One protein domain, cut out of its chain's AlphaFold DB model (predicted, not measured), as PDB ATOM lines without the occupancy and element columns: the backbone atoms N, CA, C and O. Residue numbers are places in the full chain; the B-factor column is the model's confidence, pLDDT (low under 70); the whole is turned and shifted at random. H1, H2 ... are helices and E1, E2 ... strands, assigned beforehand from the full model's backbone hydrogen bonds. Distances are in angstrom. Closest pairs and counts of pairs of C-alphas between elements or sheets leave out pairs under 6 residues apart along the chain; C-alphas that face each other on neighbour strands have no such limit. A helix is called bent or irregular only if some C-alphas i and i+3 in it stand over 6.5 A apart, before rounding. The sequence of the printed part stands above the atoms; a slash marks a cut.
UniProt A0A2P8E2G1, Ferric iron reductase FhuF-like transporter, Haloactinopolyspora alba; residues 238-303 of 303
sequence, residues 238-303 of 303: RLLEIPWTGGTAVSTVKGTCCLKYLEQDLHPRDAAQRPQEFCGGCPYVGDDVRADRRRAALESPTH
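AT A GLANCE: This is residues 238 to 303 of the 303 residues of the protein "Ferric iron reductase FhuF-like transporter" of Haloactinopolyspora alba (UniProt A0A2P8E2G1). A two-stranded antiparallel hairpin, E1 and E2, has the long helix H3 packed over one face; loops and two short helices, H1 and H2, make the other end. The printed part has 66 residues, with two named strands and three named helices in the order E1 E2 H1 H2 H3 along the chain; the class is mixed, helices and strands, with 36 residues in named elements. The whole is only just compact, close to loose, with a radius of gyration of the C-alphas of 12.6 A, and elongated, 37 by 24 by 18 A.

HOW THE PARTS SIT: Look first at E1, residues 238 to 244, and E2, residues 247 to 253, where N 240 and O 251 are 2.9 A apart. H3, residues 287 to 299, has every O i to N i+4 pair within hydrogen-bond range; its closest C-alpha to E1 is Ala 291, 5.6 A from that of Ile 242. H1, residues 260 to 263, is too short for such a pair; H2, residues 268 to 272, has 0 of 1, and 1 of 2 O i to N i+3 pairs. H2 is only just irregular: C-alphas 269 and 272 are 6.8 A apart. H1 and H2 are close but not clearly touching, C-alphas 261 and 268 closest at 7.3 A.

IN THESE COORDINATES: Find C-alpha 238 at (105.093, 125.313, 166.536); E1 runs 19.3 A from there, E2 19.8 A. H3 runs 17.8 A to C-alpha 299 at (123.413, 130.347, 153.017).

THE WHOLE: The printed part has no cut; the link H2 to H3 is long, and residues 302 to 303 are under 70 in pLDDT.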
ATOM      1  N   ARG A 238     104.227 126.500 166.526       97.69
ATOM      2  CA  ARG A 238     105.093 125.313 166.536       97.69
ATOM      3  C   ARG A 238     106.503 125.658 166.076       97.69
ATOM      4  O   ARG A 238     106.687 126.558 165.253       97.69
ATOM      5  N   LEU A 239     107.468 124.906 166.592       97.88
ATOM      6  CA  LEU A 239     108.856 124.964 166.162       97.88
ATOM      7  C   LEU A 239     108.987 124.321 164.776       97.88
ATOM      8  O   LEU A 239     108.362 123.295 164.497       97.88
ATOM      9  N   LEU A 240     109.791 124.932 163.914       97.88
ATOM     10  CA  LEU A 240     110.237 124.357 162.652       97.88
ATOM     11  C   LEU A 240     111.762 124.350 162.646       97.88
ATOM     12  O   LEU A 240     112.380 125.409 162.754       97.88
ATOM     13  N   GLU A 241     112.344 123.171 162.492       97.56
ATOM     14  CA  GLU A 241     113.785 122.996 162.339       97.56
ATOM     15  C   GLU A 241     114.190 123.111 160.874       97.56
ATOM     16  O   GLU A 241     113.475 122.676 159.969       97.56
ATOM     17  N   ILE A 242     115.334 123.745 160.641       97.31
ATOM     18  CA  ILE A 242     115.793 124.141 159.315       97.31
ATOM     19  C   ILE A 242     117.267 123.749 159.206       97.31
ATOM     20  O   ILE A 242     118.143 124.515 159.621       97.31
ATOM     21  N   PRO A 243     117.550 122.552 158.663       95.81
ATOM     22  CA  PRO A 243     118.910 122.137 158.357       95.81
ATOM     23  C   PRO A 243     119.531 123.062 157.308       95.81
ATOM     24  O   PRO A 243     118.879 123.399 156.312       95.81
ATOM     25  N   TRP A 244     120.786 123.443 157.520       95.50
ATOM     26  CA  TRP A 244     121.598 124.264 156.623       95.50
ATOM     27  C   TRP A 244     123.081 123.880 156.755       95.50
ATOM     28  O   TRP A 244     123.456 123.066 157.599       95.50
ATOM     29  N   THR A 245     123.945 124.440 155.911       93.62
ATOM     30  CA  THR A 245     125.376 124.081 155.868       93.62
ATOM     31  C   THR A 245     126.116 124.309 157.190       93.62
ATOM     32  O   THR A 245     127.031 123.551 157.507       93.62
ATOM     33  N   GLY A 246     125.705 125.302 157.983       91.06
ATOM     34  CA  GLY A 246     126.258 125.599 159.307       91.06
ATOM     35  C   GLY A 246     125.583 124.881 160.485       91.06
ATOM     36  O   GLY A 246     125.884 125.209 161.630       91.06
ATOM     37  N   GLY A 247     124.675 123.926 160.242       93.06
ATOM     38  CA  GLY A 247     124.008 123.133 161.284       93.06
ATOM     39  C   GLY A 247     122.482 123.165 161.185       93.06
ATOM     40  O   GLY A 247     121.913 123.024 160.105       93.06
ATOM     41  N   THR A 248     121.801 123.351 162.315       94.81
ATOM     42  CA  THR A 248     120.335 123.467 162.369       94.81
ATOM     43  C   THR A 248     119.961 124.830 162.925       94.81
ATOM     44  O   THR A 248     120.350 125.179 164.035       94.81
ATOM     45  N   ALA A 249     119.197 125.600 162.157       95.88
ATOM     46  CA  ALA A 249     118.517 126.788 162.654       95.88
ATOM     47  C   ALA A 249     117.065 126.441 162.984       95.88
ATOM     48  O   ALA A 249     116.517 125.458 162.482       95.88
ATOM     49  N   VAL A 250     116.406 127.285 163.769       97.19
ATOM     50  CA  VAL A 250     114.969 127.150 164.020       97.19
ATOM     51  C   VAL A 250     114.176 128.366 163.573       97.19
ATOM     52  O   VAL A 250     114.682 129.485 163.472       97.19
ATOM     53  N   SER A 251     112.900 128.136 163.294       97.06
ATOM     54  CA  SER A 251     111.887 129.150 163.028       97.06
ATOM     55  C   SER A 251     110.599 128.804 163.770       97.06
ATOM     56  O   SER A 251     110.413 127.694 164.261       97.06
ATOM     57  N   THR A 252     109.682 129.763 163.830       96.81
ATOM     58  CA  THR A 252     108.329 129.562 164.351       96.81
ATOM     59  C   THR A 252     107.314 129.568 163.215       96.81
ATOM     60  O   THR A 252     107.405 130.377 162.283       96.81
ATOM     61  N   VAL A 253     106.329 128.679 163.301       97.56
ATOM     62  CA  VAL A 253     105.092 128.751 162.521       97.56
ATOM     63  C   VAL A 253     103.986 129.190 163.464       97.56
ATOM     64  O   VAL A 253     103.732 128.532 164.471       97.56
ATOM     65  N   LYS A 254     103.337 130.310 163.146       97.25
ATOM     66  CA  LYS A 254     102.266 130.868 163.972       97.25
ATOM     67  C   LYS A 254     101.036 129.971 163.921       97.25
ATOM     68  O   LYS A 254     100.684 129.456 162.863       97.25
ATOM     69  N   GLY A 255     100.342 129.848 165.042       96.31
ATOM     70  CA  GLY A 255      99.027 129.229 165.127       96.31
ATOM     71  C   GLY A 255      97.912 130.119 164.569       96.31
ATOM     72  O   GLY A 255      96.850 129.606 164.207       96.31
ATOM     73  N   THR A 256      98.124 131.437 164.481       95.06
ATOM     74  CA  THR A 256      97.136 132.393 163.961       95.06
ATOM     75  C   THR A 256      97.616 133.189 162.753       95.06
ATOM     76  O   THR A 256      98.805 133.441 162.551       95.06
ATOM     77  N   CYS A 257      96.656 133.621 161.929       91.75
ATOM     78  CA  CYS A 257      96.909 134.587 160.869       91.75
ATOM     79  C   CYS A 257      96.696 136.011 161.392       91.75
ATOM     80  O   CYS A 257      95.660 136.308 161.981       91.75
ATOM     81  N   CYS A 258      97.642 136.911 161.110       89.00
ATOM     82  CA  CYS A 258      97.524 138.337 161.427       89.00
ATOM     83  C   CYS A 258      96.606 139.109 160.464       89.00
ATOM     84  O   CYS A 258      96.541 140.330 160.539       89.00
ATOM     85  N   LEU A 259      95.964 138.409 159.522       92.00
ATOM     86  CA  LEU A 259      95.052 138.958 158.516       92.00
ATOM     87  C   LEU A 259      95.670 139.998 157.566       92.00
ATOM     88  O   LEU A 259      94.940 140.635 156.817       92.00
ATOM     89  N   LYS A 260      97.006 140.107 157.519       87.56
ATOM     90  CA  LYS A 260      97.743 140.986 156.589       87.56
ATOM     91  C   LYS A 260      97.338 140.781 155.124       87.56
ATOM     92  O   LYS A 260      97.420 141.696 154.320       87.56
ATOM     93  N   TYR A 261      96.856 139.585 154.793       87.81
ATOM     94  CA  TYR A 261      96.361 139.273 153.462       87.81
ATOM     95  C   TYR A 261      95.133 140.112 153.057       87.81
ATOM     96  O   TYR A 261      94.975 140.399 151.880       87.81
ATOM     97  N   LEU A 262      94.300 140.555 154.009       87.81
ATOM     98  CA  LEU A 262      93.165 141.445 153.729       87.81
ATOM     99  C   LEU A 262      93.627 142.848 153.323       87.81
ATOM    100  O   LEU A 262      93.060 143.440 152.421       87.81
ATOM    101  N   GLU A 263      94.669 143.355 153.983       87.81
ATOM    102  CA  GLU A 263      95.249 144.677 153.717       87.81
ATOM    103  C   GLU A 263      95.976 144.727 152.365       87.81
ATOM    104  O   GLU A 263      95.990 145.755 151.699       87.81
ATOM    105  N   GLN A 264      96.593 143.615 151.965       86.25
ATOM    106  CA  GLN A 264      97.480 143.548 150.801       86.25
ATOM    107  C   GLN A 264      96.858 142.866 149.578       86.25
ATOM    108  O   GLN A 264      97.586 142.530 148.648       86.25
ATOM    109  N   ASP A 265      95.547 142.617 149.603       85.88
ATOM    110  CA  ASP A 265      94.832 141.858 148.566       85.88
ATOM    111  C   ASP A 265      95.522 140.520 148.219       85.88
ATOM    112  O   ASP A 265      95.641 140.091 147.072       85.88
ATOM    113  N   LEU A 266      96.038 139.855 149.257       86.88
ATOM    114  CA  LEU A 266      96.597 138.515 149.151       86.88
ATOM    115  C   LEU A 266      95.497 137.510 149.479       86.88
ATOM    116  O   LEU A 266      94.729 137.683 150.428       86.88
ATOM    117  N   HIS A 267      95.459 136.389 148.767       86.75
ATOM    118  CA  HIS A 267      94.580 135.289 149.142       86.75
ATOM    119  C   HIS A 267      95.382 134.128 149.727       86.75
ATOM    120  O   HIS A 267      96.387 133.739 149.142       86.75
ATOM    121  N   PRO A 268      94.929 133.487 150.822       85.56
ATOM    122  CA  PRO A 268      95.585 132.295 151.366       85.56
ATOM    123  C   PRO A 268      95.833 131.186 150.334       85.56
ATOM    124  O   PRO A 268      96.833 130.484 150.422       85.56
ATOM    125  N   ARG A 269      94.954 131.056 149.330       85.88
ATOM    126  CA  ARG A 269      95.114 130.103 148.219       85.88
ATOM    127  C   ARG A 269      96.341 130.386 147.345       85.88
ATOM    128  O   ARG A 269      96.827 129.466 146.704       85.88
ATOM    129  N   ASP A 270      96.815 131.633 147.342       87.25
ATOM    130  CA  ASP A 270      97.957 132.089 146.556       87.25
ATOM    131  C   ASP A 270      99.286 131.833 147.279       87.25
ATOM    132  O   ASP A 270     100.352 132.030 146.704       87.25
ATOM    133  N   ALA A 271      99.251 131.406 148.548       86.38
ATOM    134  CA  ALA A 271     100.452 131.187 149.352       86.38
ATOM    135  C   ALA A 271     101.373 130.105 148.772       86.38
ATOM    136  O   ALA A 271     102.573 130.136 149.026       86.38
ATOM    137  N   ALA A 272     100.831 129.181 147.974       83.56
ATOM    138  CA  ALA A 272     101.619 128.182 147.262       83.56
ATOM    139  C   ALA A 272     102.368 128.779 146.056       83.56
ATOM    140  O   ALA A 272     103.494 128.382 145.779       83.56
ATOM    141  N   GLN A 273     101.764 129.735 145.343       86.31
ATOM    142  CA  GLN A 273     102.325 130.331 144.126       86.31
ATOM    143  C   GLN A 273     103.156 131.591 144.406       86.31
ATOM    144  O   GLN A 273     104.062 131.910 143.641       86.31
ATOM    145  N   ARG A 274     102.840 132.328 145.480       88.56
ATOM    146  CA  ARG A 274     103.461 133.614 145.848       88.56
ATOM    147  C   ARG A 274     103.900 133.666 147.324       88.56
ATOM    148  O   ARG A 274     103.598 134.629 148.030       88.56
ATOM    149  N   PRO A 275     104.611 132.651 147.846       87.62
ATOM    150  CA  PRO A 275     104.951 132.553 149.270       87.62
ATOM    151  C   PRO A 275     105.820 133.698 149.808       87.62
ATOM    152  O   PRO A 275     105.808 133.986 151.008       87.62
ATOM    153  N   GLN A 276     106.586 134.363 148.942       88.06
ATOM    154  CA  GLN A 276     107.416 135.522 149.275       88.06
ATOM    155  C   GLN A 276     106.599 136.734 149.739       88.06
ATOM    156  O   GLN A 276     107.109 137.552 150.501       88.06
ATOM    157  N   GLU A 277     105.328 136.826 149.339       90.31
ATOM    158  CA  GLU A 277     104.426 137.919 149.722       90.31
ATOM    159  C   GLU A 277     103.881 137.735 151.152       90.31
ATOM    160  O   GLU A 277     103.370 138.669 151.772       90.31
ATOM    161  N   PHE A 278     104.054 136.545 151.738       90.88
ATOM    162  CA  PHE A 278     103.584 136.212 153.078       90.88
ATOM    163  C   PHE A 278     104.694 136.324 154.136       90.88
ATOM    164  O   PHE A 278     105.878 136.035 153.920       90.88
ATOM    165  N   CYS A 279     104.296 136.706 155.356       90.38
ATOM    166  CA  CYS A 279     105.229 136.785 156.483       90.38
ATOM    167  C   CYS A 279     105.817 135.404 156.833       90.38
ATOM    168  O   CYS A 279     105.158 134.379 156.674       90.38
ATOM    169  N   GLY A 280     107.044 135.368 157.368       89.19
ATOM    170  CA  GLY A 280     107.758 134.103 157.609       89.19
ATOM    171  C   GLY A 280     107.081 133.131 158.564       89.19
ATOM    172  O   GLY A 280     107.223 131.931 158.394       89.19
ATOM    173  N   GLY A 281     106.276 133.624 159.502       92.75
ATOM    174  CA  GLY A 281     105.489 132.773 160.393       92.75
ATOM    175  C   GLY A 281     104.076 132.453 159.895       92.75
ATOM    176  O   GLY A 281     103.307 131.901 160.667       92.75
ATOM    177  N   CYS A 282     103.676 132.850 158.679       94.38
ATOM    178  CA  CYS A 282     102.279 132.755 158.234       94.38
ATOM    179  C   CYS A 282     101.787 131.298 158.185       94.38
ATOM    180  O   CYS A 282     102.381 130.526 157.442       94.38
ATOM    181  N   PRO A 283     100.679 130.917 158.850       94.38
ATOM    182  CA  PRO A 283     100.201 129.528 158.849       94.38
ATOM    183  C   PRO A 283      99.759 129.008 157.473       94.38
ATOM    184  O   PRO A 283      99.577 127.807 157.315       94.38
ATOM    185  N   TYR A 284      99.559 129.890 156.489       93.44
ATOM    186  CA  TYR A 284      99.138 129.508 155.137       93.44
ATOM    187  C   TYR A 284     100.297 129.128 154.210       93.44
ATOM    188  O   TYR A 284     100.054 128.562 153.152       93.44
ATOM    189  N   VAL A 285     101.544 129.422 154.589       93.56
ATOM    190  CA  VAL A 285     102.724 129.034 153.800       93.56
ATOM    191  C   VAL A 285     103.201 127.651 154.248       93.56
ATOM    192  O   VAL A 285     103.358 127.419 155.453       93.56
ATOM    193  N   GLY A 286     103.453 126.762 153.283       94.06
ATOM    194  CA  GLY A 286     104.000 125.420 153.508       94.06
ATOM    195  C   GLY A 286     105.349 125.433 154.233       94.06
ATOM    196  O   GLY A 286     106.083 126.424 154.205       94.06
ATOM    197  N   ASP A 287     105.655 124.355 154.952       95.69
ATOM    198  CA  ASP A 287     106.904 124.250 155.720       95.69
ATOM    199  C   ASP A 287     108.136 124.085 154.855       95.69
ATOM    200  O   ASP A 287     109.165 124.665 155.180       95.69
ATOM    201  N   ASP A 288     108.012 123.340 153.767       94.50
ATOM    202  CA  ASP A 288     109.016 123.190 152.720       94.50
ATOM    203  C   ASP A 288     109.454 124.560 152.199       94.50
ATOM    204  O   ASP A 288     110.611 124.949 152.333       94.50
ATOM    205  N   VAL A 289     108.492 125.369 151.760       92.75
ATOM    206  CA  VAL A 289     108.745 126.707 151.228       92.75
ATOM    207  C   VAL A 289     109.357 127.634 152.280       92.75
ATOM    208  O   VAL A 289     110.260 128.425 151.995       92.75
ATOM    209  N   ARG A 290     108.877 127.554 153.526       93.38
ATOM    210  CA  ARG A 290     109.425 128.335 154.644       93.38
ATOM    211  C   ARG A 290     110.860 127.929 154.968       93.38
ATOM    212  O   ARG A 290     111.690 128.814 155.187       93.38
ATOM    213  N   ALA A 291     111.128 126.628 155.024       94.94
ATOM    214  CA  ALA A 291     112.444 126.074 155.304       94.94
ATOM    215  C   ALA A 291     113.426 126.453 154.196       94.94
ATOM    216  O   ALA A 291     114.495 126.965 154.508       94.94
ATOM    217  N   ASP A 292     113.035 126.319 152.929       93.81
ATOM    218  CA  ASP A 292     113.860 126.683 151.777       93.81
ATOM    219  C   ASP A 292     114.198 128.173 151.773       93.81
ATOM    220  O   ASP A 292     115.365 128.547 151.660       93.81
ATOM    221  N   ARG A 293     113.205 129.042 152.000       92.19
ATOM    222  CA  ARG A 293     113.428 130.494 152.069       92.19
ATOM    223  C   ARG A 293     114.387 130.878 153.194       92.19
ATOM    224  O   ARG A 293     115.220 131.765 153.027       92.19
ATOM    225  N   ARG A 294     114.246 130.254 154.364       93.44
ATOM    226  CA  ARG A 294     115.115 130.537 155.512       93.44
ATOM    227  C   ARG A 294     116.508 129.948 155.316       93.44
ATOM    228  O   ARG A 294     117.464 130.635 155.653       93.44
ATOM    229  N   ARG A 295     116.630 128.745 154.751       95.25
ATOM    230  CA  ARG A 295     117.914 128.132 154.393       95.25
ATOM    231  C   ARG A 295     118.671 129.010 153.404       95.25
ATOM    232  O   ARG A 295     119.804 129.366 153.685       95.25
ATOM    233  N   ALA A 296     118.011 129.469 152.341       93.62
ATOM    234  CA  ALA A 296     118.610 130.384 151.372       93.62
ATOM    235  C   ALA A 296     119.121 131.683 152.025       93.62
ATOM    236  O   ALA A 296     120.189 132.172 151.676       93.62
ATOM    237  N   ALA A 297     118.393 132.227 153.009       92.56
ATOM    238  CA  ALA A 297     118.847 133.398 153.759       92.56
ATOM    239  C   ALA A 297     120.066 133.111 154.659       92.56
ATOM    240  O   ALA A 297     120.897 133.995 154.830       92.56
ATOM    241  N   LEU A 298     120.170 131.905 155.227       92.81
ATOM    242  CA  LEU A 298     121.309 131.468 156.050       92.81
ATOM    243  C   LEU A 298     122.547 131.122 155.207       92.81
ATOM    244  O   LEU A 298     123.667 131.255 155.679       92.81
ATOM    245  N   GLU A 299     122.344 130.674 153.969       94.31
ATOM    246  CA  GLU A 299     123.413 130.347 153.017       94.31
ATOM    247  C   GLU A 299     123.914 131.575 152.241       94.31
ATOM    248  O   GLU A 299     124.960 131.513 151.591       94.31
ATOM    249  N   SER A 300     123.189 132.696 152.297       92.31
ATOM    250  CA  SER A 300     123.604 133.938 151.652       92.31
ATOM    251  C   SER A 300     124.830 134.519 152.370       92.31
ATOM    252  O   SER A 300     124.760 134.741 153.577       92.31
ATOM    253  N   PRO A 301     125.922 134.864 151.661       77.31
ATOM    254  CA  PRO A 301     127.183 135.347 152.247       77.31
ATOM    255  C   PRO A 301     127.111 136.752 152.887       77.31
ATOM    256  O   PRO A 301     128.135 137.390 153.105       77.31
ATOM    257  N   THR A 302     125.908 137.262 153.143       67.31
ATOM    258  CA  THR A 302     125.622 138.644 153.557       67.31
ATOM    259  C   THR A 302     125.230 138.783 155.029       67.31
ATOM    260  O   THR A 302     124.812 139.869 155.432       67.31
ATOM    261  N   HIS A 303     125.357 137.719 155.823       49.19
ATOM    262  CA  HIS A 303     125.098 137.724 157.263       49.19
ATOM    263  C   HIS A 303     126.320 137.292 158.064       49.19
ATOM    264  O   HIS A 303     126.996 136.331 157.636       49.19
TER     265      HIS A 303